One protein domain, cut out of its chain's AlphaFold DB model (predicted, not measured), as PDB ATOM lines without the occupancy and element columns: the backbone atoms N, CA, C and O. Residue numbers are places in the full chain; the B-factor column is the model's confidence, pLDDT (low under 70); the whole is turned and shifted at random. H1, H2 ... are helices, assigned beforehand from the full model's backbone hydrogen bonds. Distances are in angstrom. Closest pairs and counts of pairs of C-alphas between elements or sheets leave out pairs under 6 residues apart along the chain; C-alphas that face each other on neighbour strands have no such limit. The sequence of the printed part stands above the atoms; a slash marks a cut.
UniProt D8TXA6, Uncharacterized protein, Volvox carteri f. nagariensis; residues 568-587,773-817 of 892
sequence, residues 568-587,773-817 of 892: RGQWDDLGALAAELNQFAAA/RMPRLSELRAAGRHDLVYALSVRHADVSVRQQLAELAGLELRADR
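What this domain is: This is residues 568 to 587 and 773 to 817 of the 892 residues of an uncharacterized protein of Volvox carteri f. nagariensis (UniProt D8TXA6). Four helices form a small cluster: H4 packs on H1 at a steep tilt of 65 degrees, closest where its last residue, Ala 809, meets Ala 578 of H1, and a short hairpin of H2 and H3 sits beside this pair, with H3 close to both H1 and H4. The printed part has 65 residues with four named helices, in the order H1, H2, H3, H4, and no named strand: its class is all helix. It is compact, with a radius of gyration of the C-alphas of 10.7 A and spans of 33 by 25 by 20 A.

How they stand to each other: H1, residues 574 to 587, touches H4, residues 799 to 809, at a steep tilt of 65 degrees; the closest C-alphas, of Ala 578 and Ala 809, are 4.5 A apart. H2, residues 777 to 782, and H3, residues 786 to 795, touch as a hairpin, at a shallow tilt of 18 degrees; their closest C-alphas, of Leu 777 and Val 789, are 5.9 A apart. H1 and H3 are close but not clearly touching, the closest C-alphas, of Leu 581 and Leu 788, 7.7 A apart. H2 and H4 are apart. In the four helices every O i to N i+4 pair is within hydrogen-bond range.

Where its parts are: H1 begins at C-alpha 574 (27.342, -28.192, -70.876) and is 19.8 A long; H3 is 13.4 A long. H4, 15.1 A, ends at C-alpha 809 (19.110, -30.462, -74.392).

The domain as a whole: The C-alphas of Arg 568 and Arg 817 are the two farthest apart, 34.2 A. Residues 588 to 772 are not printed; C-alphas 587 and 773 are 11.6 A apart across the cut. Residues 815 to 817 have pLDDT under 70.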
ATOM      1  N   ARG A 568      38.702 -23.201 -77.756       77.94
ATOM      2  CA  ARG A 568      39.106 -24.149 -76.706       77.94
ATOM      3  C   ARG A 568      38.368 -23.770 -75.417       77.94
ATOM      4  O   ARG A 568      38.586 -22.674 -74.920       77.94
ATOM      5  N   GLY A 569      37.504 -24.659 -74.931       86.69
ATOM      6  CA  GLY A 569      36.600 -24.394 -73.806       86.69
ATOM      7  C   GLY A 569      35.106 -24.457 -74.154       86.69
ATOM      8  O   GLY A 569      34.304 -24.747 -73.280       86.69
ATOM      9  N   GLN A 570      34.695 -24.284 -75.420       91.44
ATOM     10  CA  GLN A 570      33.257 -24.262 -75.765       91.44
ATOM     11  C   GLN A 570      32.532 -25.602 -75.524       91.44
ATOM     12  O   GLN A 570      31.314 -25.624 -75.405       91.44
ATOM     13  N   TRP A 571      33.265 -26.714 -75.429       94.81
ATOM     14  CA  TRP A 571      32.712 -28.026 -75.067       94.81
ATOM     15  C   TRP A 571      32.850 -28.370 -73.578       94.81
ATOM     16  O   TRP A 571      32.552 -29.499 -73.200       94.81
ATOM     17  N   ASP A 572      33.332 -27.438 -72.754       93.31
ATOM     18  CA  ASP A 572      33.316 -27.542 -71.288       93.31
ATOM     19  C   ASP A 572      32.049 -26.905 -70.691       93.31
ATOM     20  O   ASP A 572      31.599 -27.307 -69.624       93.31
ATOM     21  N   ASP A 573      31.429 -25.971 -71.419       95.94
ATOM     22  CA  ASP A 573      30.070 -25.503 -71.159       95.94
ATOM     23  C   ASP A 573      29.049 -26.565 -71.616       95.94
ATOM     24  O   ASP A 573      28.861 -26.812 -72.814       95.94
ATOM     25  N   LEU A 574      28.390 -27.199 -70.641       96.38
ATOM     26  CA  LEU A 574      27.342 -28.192 -70.876       96.38
ATOM     27  C   LEU A 574      26.119 -27.590 -71.584       96.38
ATOM     28  O   LEU A 574      25.501 -28.284 -72.386       96.38
ATOM     29  N   GLY A 575      25.795 -26.313 -71.357       97.06
ATOM     30  CA  GLY A 575      24.689 -25.625 -72.025       97.06
ATOM     31  C   GLY A 575      24.970 -25.399 -73.511       97.06
ATOM     32  O   GLY A 575      24.140 -25.727 -74.360       97.06
ATOM     33  N   ALA A 576      26.174 -24.927 -73.854       95.12
ATOM     34  CA  ALA A 576      26.598 -24.787 -75.249       95.12
ATOM     35  C   ALA A 576      26.674 -26.136 -75.990       95.12
ATOM     36  O   ALA A 576      26.355 -26.203 -77.181       95.12
ATOM     37  N   LEU A 577      27.077 -27.212 -75.305       97.12
ATOM     38  CA  LEU A 577      27.083 -28.560 -75.876       97.12
ATOM     39  C   LEU A 577      25.661 -29.120 -76.049       97.12
ATOM     40  O   LEU A 577      25.350 -29.653 -77.113       97.12
ATOM     41  N   ALA A 578      24.792 -28.962 -75.049       97.44
ATOM     42  CA  ALA A 578      23.389 -29.371 -75.099       97.44
ATOM     43  C   ALA A 578      22.624 -28.667 -76.235       97.44
ATOM     44  O   ALA A 578      21.940 -29.326 -77.017       97.44
ATOM     45  N   ALA A 579      22.813 -27.354 -76.401       96.44
ATOM     46  CA  ALA A 579      22.194 -26.583 -77.480       96.44
ATOM     47  C   ALA A 579      22.621 -27.070 -78.881       96.44
ATOM     48  O   ALA A 579      21.782 -27.212 -79.769       96.44
ATOM     49  N   GLU A 580      23.906 -27.378 -79.088       97.06
ATOM     50  CA  GLU A 580      24.403 -27.925 -80.363       97.06
ATOM     51  C   GLU A 580      23.928 -29.366 -80.621       97.06
ATOM     52  O   GLU A 580      23.741 -29.748 -81.779       97.06
ATOM     53  N   LEU A 581      23.713 -30.164 -79.568       97.38
ATOM     54  CA  LEU A 581      23.150 -31.515 -79.672       97.38
ATOM     55  C   LEU A 581      21.648 -31.489 -79.981       97.38
ATOM     56  O   LEU A 581      21.205 -32.269 -80.823       97.38
ATOM     57  N   ASN A 582      20.883 -30.569 -79.383       96.50
ATOM     58  CA  ASN A 582      19.477 -30.351 -79.730       96.50
ATOM     59  C   ASN A 582      19.346 -29.869 -81.185       96.50
ATOM     60  O   ASN A 582      18.649 -30.505 -81.972       96.50
ATOM     61  N   GLN A 583      20.111 -28.851 -81.600       95.75
ATOM     62  CA  GLN A 583      20.143 -28.403 -83.002       95.75
ATOM     63  C   GLN A 583      20.460 -29.548 -83.980       95.75
ATOM     64  O   GLN A 583      19.860 -29.628 -85.052       95.75
ATOM     65  N   PHE A 584      21.370 -30.455 -83.612       97.06
ATOM     66  CA  PHE A 584      21.664 -31.643 -84.410       97.06
ATOM     67  C   PHE A 584      20.483 -32.627 -84.466       97.06
ATOM     68  O   PHE A 584      20.137 -33.102 -85.547       97.06
ATOM     69  N   ALA A 585      19.855 -32.926 -83.325       96.00
ATOM     70  CA  ALA A 585      18.711 -33.832 -83.249       96.00
ATOM     71  C   ALA A 585      17.491 -33.286 -84.013       96.00
ATOM     72  O   ALA A 585      16.888 -34.015 -84.796       96.00
ATOM     73  N   ALA A 586      17.179 -31.996 -83.867       94.56
ATOM     74  CA  ALA A 586      16.110 -31.323 -84.603       94.56
ATOM     75  C   ALA A 586      16.347 -31.366 -86.124       94.56
ATOM     76  O   ALA A 586      15.447 -31.736 -86.879       94.56
ATOM     77  N   ALA A 587      17.572 -31.075 -86.580       94.81
ATOM     78  CA  ALA A 587      17.936 -31.184 -87.993       94.81
ATOM     79  C   ALA A 587      17.828 -32.628 -88.524       94.81
ATOM     80  O   ALA A 587      17.382 -32.836 -89.652       94.81
ATOM     81  N   ARG A 773      15.433 -37.554 -79.833       95.06
ATOM     82  CA  ARG A 773      16.321 -38.462 -79.089       95.06
ATOM     83  C   ARG A 773      17.758 -37.950 -79.044       95.06
ATOM     84  O   ARG A 773      18.223 -37.310 -79.988       95.06
ATOM     85  N   MET A 774      18.498 -38.337 -78.009       96.12
ATOM     86  CA  MET A 774      19.945 -38.118 -77.928       96.12
ATOM     87  C   MET A 774      20.655 -38.783 -79.130       96.12
ATOM     88  O   MET A 774      20.521 -40.000 -79.310       96.12
ATOM     89  N   PRO A 775      21.395 -38.034 -79.974       96.38
ATOM     90  CA  PRO A 775      21.975 -38.575 -81.201       96.38
ATOM     91  C   PRO A 775      23.126 -39.543 -80.908       96.38
ATOM     92  O   PRO A 775      24.017 -39.278 -80.095       96.38
ATOM     93  N   ARG A 776      23.142 -40.679 -81.608       94.38
ATOM     94  CA  ARG A 776      24.167 -41.715 -81.439       94.38
ATOM     95  C   ARG A 776      25.515 -41.248 -81.990       94.38
ATOM     96  O   ARG A 776      25.603 -40.542 -82.995       94.38
ATOM     97  N   LEU A 777      26.608 -41.739 -81.399       94.56
ATOM     98  CA  LEU A 777      27.974 -41.433 -81.860       94.56
ATOM     99  C   LEU A 777      28.238 -41.860 -83.320       94.56
ATOM    100  O   LEU A 777      29.150 -41.331 -83.946       94.56
ATOM    101  N   SER A 778      27.466 -42.803 -83.868       92.44
ATOM    102  CA  SER A 778      27.472 -43.163 -85.292       92.44
ATOM    103  C   SER A 778      26.799 -42.105 -86.173       92.44
ATOM    104  O   SER A 778      27.356 -41.746 -87.204       92.44
ATOM    105  N   GLU A 779      25.653 -41.568 -85.751       95.44
ATOM    106  CA  GLU A 779      24.890 -40.526 -86.457       95.44
ATOM    107  C   GLU A 779      25.710 -39.224 -86.528       95.44
ATOM    108  O   GLU A 779      25.897 -38.653 -87.603       95.44
ATOM    109  N   LEU A 780      26.330 -38.830 -85.408       96.62
ATOM    110  CA  LEU A 780      27.248 -37.686 -85.347       96.62
ATOM    111  C   LEU A 780      28.493 -37.870 -86.240       96.62
ATOM    112  O   LEU A 780      28.966 -36.901 -86.833       96.62
ATOM    113  N   ARG A 781      29.028 -39.095 -86.376       94.88
ATOM    114  CA  ARG A 781      30.136 -39.393 -87.310       94.88
ATOM    115  C   ARG A 781      29.689 -39.335 -88.769       94.88
ATOM    116  O   ARG A 781      30.411 -38.764 -89.577       94.88
ATOM    117  N   ALA A 782      28.526 -39.898 -89.098       91.69
ATOM    118  CA  ALA A 782      27.987 -39.899 -90.458       91.69
ATOM    119  C   ALA A 782      27.755 -38.469 -90.979       91.69
ATOM    120  O   ALA A 782      28.089 -38.164 -92.118       91.69
ATOM    121  N   ALA A 783      27.292 -37.569 -90.108       93.62
ATOM    122  CA  ALA A 783      27.137 -36.145 -90.399       93.62
ATOM    123  C   ALA A 783      28.429 -35.308 -90.229       93.62
ATOM    124  O   ALA A 783      28.376 -34.078 -90.193       93.62
ATOM    125  N   GLY A 784      29.598 -35.939 -90.061       94.12
ATOM    126  CA  GLY A 784      30.894 -35.255 -89.948       94.12
ATOM    127  C   GLY A 784      31.108 -34.418 -88.675       94.12
ATOM    128  O   GLY A 784      32.131 -33.738 -88.562       94.12
ATOM    129  N   ARG A 785      30.203 -34.480 -87.684       95.94
ATOM    130  CA  ARG A 785      30.291 -33.780 -86.384       95.94
ATOM    131  C   ARG A 785      31.276 -34.459 -85.423       95.94
ATOM    132  O   ARG A 785      30.967 -34.787 -84.276       95.94
ATOM    133  N   HIS A 786      32.511 -34.659 -85.886       93.31
ATOM    134  CA  HIS A 786      33.617 -35.201 -85.088       93.31
ATOM    135  C   HIS A 786      33.954 -34.333 -83.859       93.31
ATOM    136  O   HIS A 786      34.554 -34.826 -82.906       93.31
ATOM    137  N   ASP A 787      33.557 -33.059 -83.868       94.38
ATOM    138  CA  ASP A 787      33.625 -32.137 -82.735       94.38
ATOM    139  C   ASP A 787      32.728 -32.586 -81.568       94.38
ATOM    140  O   ASP A 787      33.221 -32.735 -80.448       94.38
ATOM    141  N   LEU A 788      31.457 -32.890 -81.845       95.81
ATOM    142  CA  LEU A 788      30.501 -33.402 -80.855       95.81
ATOM    143  C   LEU A 788      30.864 -34.825 -80.407       95.81
ATOM    144  O   LEU A 788      30.812 -35.134 -79.216       95.81
ATOM    145  N   VAL A 789      31.329 -35.674 -81.334       95.94
ATOM    146  CA  VAL A 789      31.854 -37.015 -81.012       95.94
ATOM    147  C   VAL A 789      33.023 -36.922 -80.029       95.94
ATOM    148  O   VAL A 789      33.067 -37.696 -79.075       95.94
ATOM    149  N   TYR A 790      33.960 -35.989 -80.223       93.25
ATOM    150  CA  TYR A 790      35.097 -35.793 -79.317       93.25
ATOM    151  C   TYR A 790      34.643 -35.287 -77.940       93.25
ATOM    152  O   TYR A 790      35.068 -35.834 -76.923       93.25
ATOM    153  N   ALA A 791      33.738 -34.303 -77.890       95.19
ATOM    154  CA  ALA A 791      33.175 -33.805 -76.633       95.19
ATOM    155  C   ALA A 791      32.525 -34.932 -75.807       95.19
ATOM    156  O   ALA A 791      32.912 -35.159 -74.659       95.19
ATOM    157  N   LEU A 792      31.627 -35.709 -76.424       94.88
ATOM    158  CA  LEU A 792      30.909 -36.819 -75.787       94.88
ATOM    159  C   LEU A 792      31.769 -38.057 -75.477       94.88
ATOM    160  O   LEU A 792      31.310 -38.935 -74.751       94.88
ATOM    161  N   SER A 793      32.980 -38.189 -76.027       91.94
ATOM    162  CA  SER A 793      33.838 -39.369 -75.797       91.94
ATOM    163  C   SER A 793      35.087 -39.101 -74.963       91.94
ATOM    164  O   SER A 793      35.620 -40.049 -74.393       91.94
ATOM    165  N   VAL A 794      35.544 -37.847 -74.871       86.94
ATOM    166  CA  VAL A 794      36.778 -37.483 -74.152       86.94
ATOM    167  C   VAL A 794      36.516 -36.606 -72.928       86.94
ATOM    168  O   VAL A 794      37.257 -36.712 -71.959       86.94
ATOM    169  N   ARG A 795      35.480 -35.755 -72.950       84.31
ATOM    170  CA  ARG A 795      35.121 -34.893 -71.807       84.31
ATOM    171  C   ARG A 795      33.913 -35.436 -71.049       84.31
ATOM    172  O   ARG A 795      33.980 -35.621 -69.843       84.31
ATOM    173  N   HIS A 796      32.864 -35.801 -71.783       87.56
ATOM    174  CA  HIS A 796      31.567 -36.215 -71.230       87.56
ATOM    175  C   HIS A 796      31.313 -37.708 -71.474       87.56
ATOM    176  O   HIS A 796      30.310 -38.127 -72.058       87.56
ATOM    177  N   ALA A 797      32.308 -38.513 -71.090       85.56
ATOM    178  CA  ALA A 797      32.279 -39.971 -71.200       85.56
ATOM    179  C   ALA A 797      31.461 -40.644 -70.079       85.56
ATOM    180  O   ALA A 797      31.059 -41.797 -70.238       85.56
ATOM    181  N   ASP A 798      31.234 -39.921 -68.980       87.25
ATOM    182  CA  ASP A 798      30.432 -40.324 -67.825       87.25
ATOM    183  C   ASP A 798      28.938 -40.434 -68.187       87.25
ATOM    184  O   ASP A 798      28.413 -39.654 -68.989       87.25
ATOM    185  N   VAL A 799      28.244 -41.408 -67.598       85.44
ATOM    186  CA  VAL A 799      26.805 -41.629 -67.802       85.44
ATOM    187  C   VAL A 799      25.982 -40.510 -67.154       85.44
ATOM    188  O   VAL A 799      25.029 -40.033 -67.765       85.44
ATOM    189  N   SER A 800      26.383 -40.028 -65.974       87.81
ATOM    190  CA  SER A 800      25.701 -38.949 -65.244       87.81
ATOM    191  C   SER A 800      25.743 -37.617 -66.001       87.81
ATOM    192  O   SER A 800      24.724 -36.946 -66.150       87.81
ATOM    193  N   VAL A 801      26.894 -37.268 -66.578       91.56
ATOM    194  CA  VAL A 801      27.049 -36.041 -67.377       91.56
ATOM    195  C   VAL A 801      26.292 -36.145 -68.705       91.56
ATOM    196  O   VAL A 801      25.780 -35.150 -69.208       91.56
ATOM    197  N   ARG A 802      26.144 -37.353 -69.268       92.69
ATOM    198  CA  ARG A 802      25.268 -37.572 -70.431       92.69
ATOM    199  C   ARG A 802      23.787 -37.452 -70.088       92.69
ATOM    200  O   ARG A 802      23.055 -36.917 -70.914       92.69
ATOM    201  N   GLN A 803      23.373 -37.891 -68.898       93.38
ATOM    202  CA  GLN A 803      22.019 -37.678 -68.383       93.38
ATOM    203  C   GLN A 803      21.714 -36.176 -68.277       93.38
ATOM    204  O   GLN A 803      20.776 -35.700 -68.911       93.38
ATOM    205  N   GLN A 804      22.600 -35.414 -67.629       95.62
ATOM    206  CA  GLN A 804      22.499 -33.951 -67.542       95.62
ATOM    207  C   GLN A 804      22.499 -33.269 -68.921       95.62
ATOM    208  O   GLN A 804      21.727 -32.344 -69.148       95.62
ATOM    209  N   LEU A 805      23.332 -33.717 -69.870       96.75
ATOM    210  CA  LEU A 805      23.346 -33.173 -71.236       96.75
ATOM    211  C   LEU A 805      22.056 -33.461 -72.010       96.75
ATOM    212  O   LEU A 805      21.656 -32.629 -72.818       96.75
ATOM    213  N   ALA A 806      21.423 -34.615 -71.793       95.88
ATOM    214  CA  ALA A 806      20.149 -34.953 -72.421       95.88
ATOM    215  C   ALA A 806      19.009 -34.103 -71.838       95.88
ATOM    216  O   ALA A 806      18.258 -33.491 -72.594       95.88
ATOM    217  N   GLU A 807      18.955 -33.967 -70.510       96.00
ATOM    218  CA  GLU A 807      18.006 -33.104 -69.793       96.00
ATOM    219  C   GLU A 807      18.142 -31.630 -70.210       96.00
ATOM    220  O   GLU A 807      17.161 -31.015 -70.628       96.00
ATOM    221  N   LEU A 808      19.363 -31.078 -70.205       97.25
ATOM    222  CA  LEU A 808      19.651 -29.708 -70.662       97.25
ATOM    223  C   LEU A 808      19.348 -29.486 -72.150       97.25
ATOM    224  O   LEU A 808      19.084 -28.358 -72.562       97.25
ATOM    225  N   ALA A 809      19.416 -30.537 -72.970       96.56
ATOM    226  CA  ALA A 809      19.110 -30.462 -74.392       96.56
ATOM    227  C   ALA A 809      17.617 -30.678 -74.697       96.56
ATOM    228  O   ALA A 809      17.215 -30.450 -75.836       96.56
ATOM    229  N   GLY A 810      16.801 -31.116 -73.731       96.56
ATOM    230  CA  GLY A 810      15.425 -31.560 -73.980       96.56
ATOM    231  C   GLY A 810      15.353 -32.822 -74.850       96.56
ATOM    232  O   GLY A 810      14.433 -32.958 -75.654       96.56
ATOM    233  N   LEU A 811      16.352 -33.705 -74.745       96.50
ATOM    234  CA  LEU A 811      16.493 -34.910 -75.562       96.50
ATOM    235  C   LEU A 811      16.206 -36.174 -74.751       96.50
ATOM    236  O   LEU A 811      16.741 -36.351 -73.659       96.50
ATOM    237  N   GLU A 812      15.455 -37.117 -75.321       94.69
ATOM    238  CA  GLU A 812      15.302 -38.431 -74.696       94.69
ATOM    239  C   GLU A 812      16.607 -39.231 -74.763       94.69
ATOM    240  O   GLU A 812      17.096 -39.604 -75.839       94.69
ATOM    241  N   LEU A 813      17.140 -39.570 -73.591       91.12
ATOM    242  CA  LEU A 813      18.186 -40.570 -73.468       91.12
ATOM    243  C   LEU A 813      17.557 -41.962 -73.560       91.12
ATOM    244  O   LEU A 813      17.037 -42.506 -72.586       91.12
ATOM    245  N   ARG A 814      17.632 -42.577 -74.745       82.31
ATOM    246  CA  ARG A 814      17.339 -44.007 -74.859       82.31
ATOM    247  C   ARG A 814      18.287 -44.787 -73.956       82.31
ATOM    248  O   ARG A 814      19.495 -44.815 -74.192       82.31
ATOM    249  N   ALA A 815      17.707 -45.522 -73.012       66.00
ATOM    250  CA  ALA A 815      18.325 -46.710 -72.447       66.00
ATOM    251  C   ALA A 815      18.494 -47.752 -73.572       66.00
ATOM    252  O   ALA A 815      17.661 -48.639 -73.758       66.00
ATOM    253  N   ASP A 816      19.554 -47.608 -74.371       55.84
ATOM    254  CA  ASP A 816      19.934 -48.537 -75.436       55.84
ATOM    255  C   ASP A 816      20.398 -49.865 -74.794       55.84
ATOM    256  O   ASP A 816      21.593 -50.145 -74.694       55.84
ATOM    257  N   ARG A 817      19.428 -50.703 -74.378       53.69
ATOM    258  CA  ARG A 817      19.562 -52.027 -73.713       53.69
ATOM    259  C   ARG A 817      20.350 -53.098 -74.509       53.69
ATOM    260  O   ARG A 817      20.221 -54.283 -74.237       53.69
TER     261      ARG A 817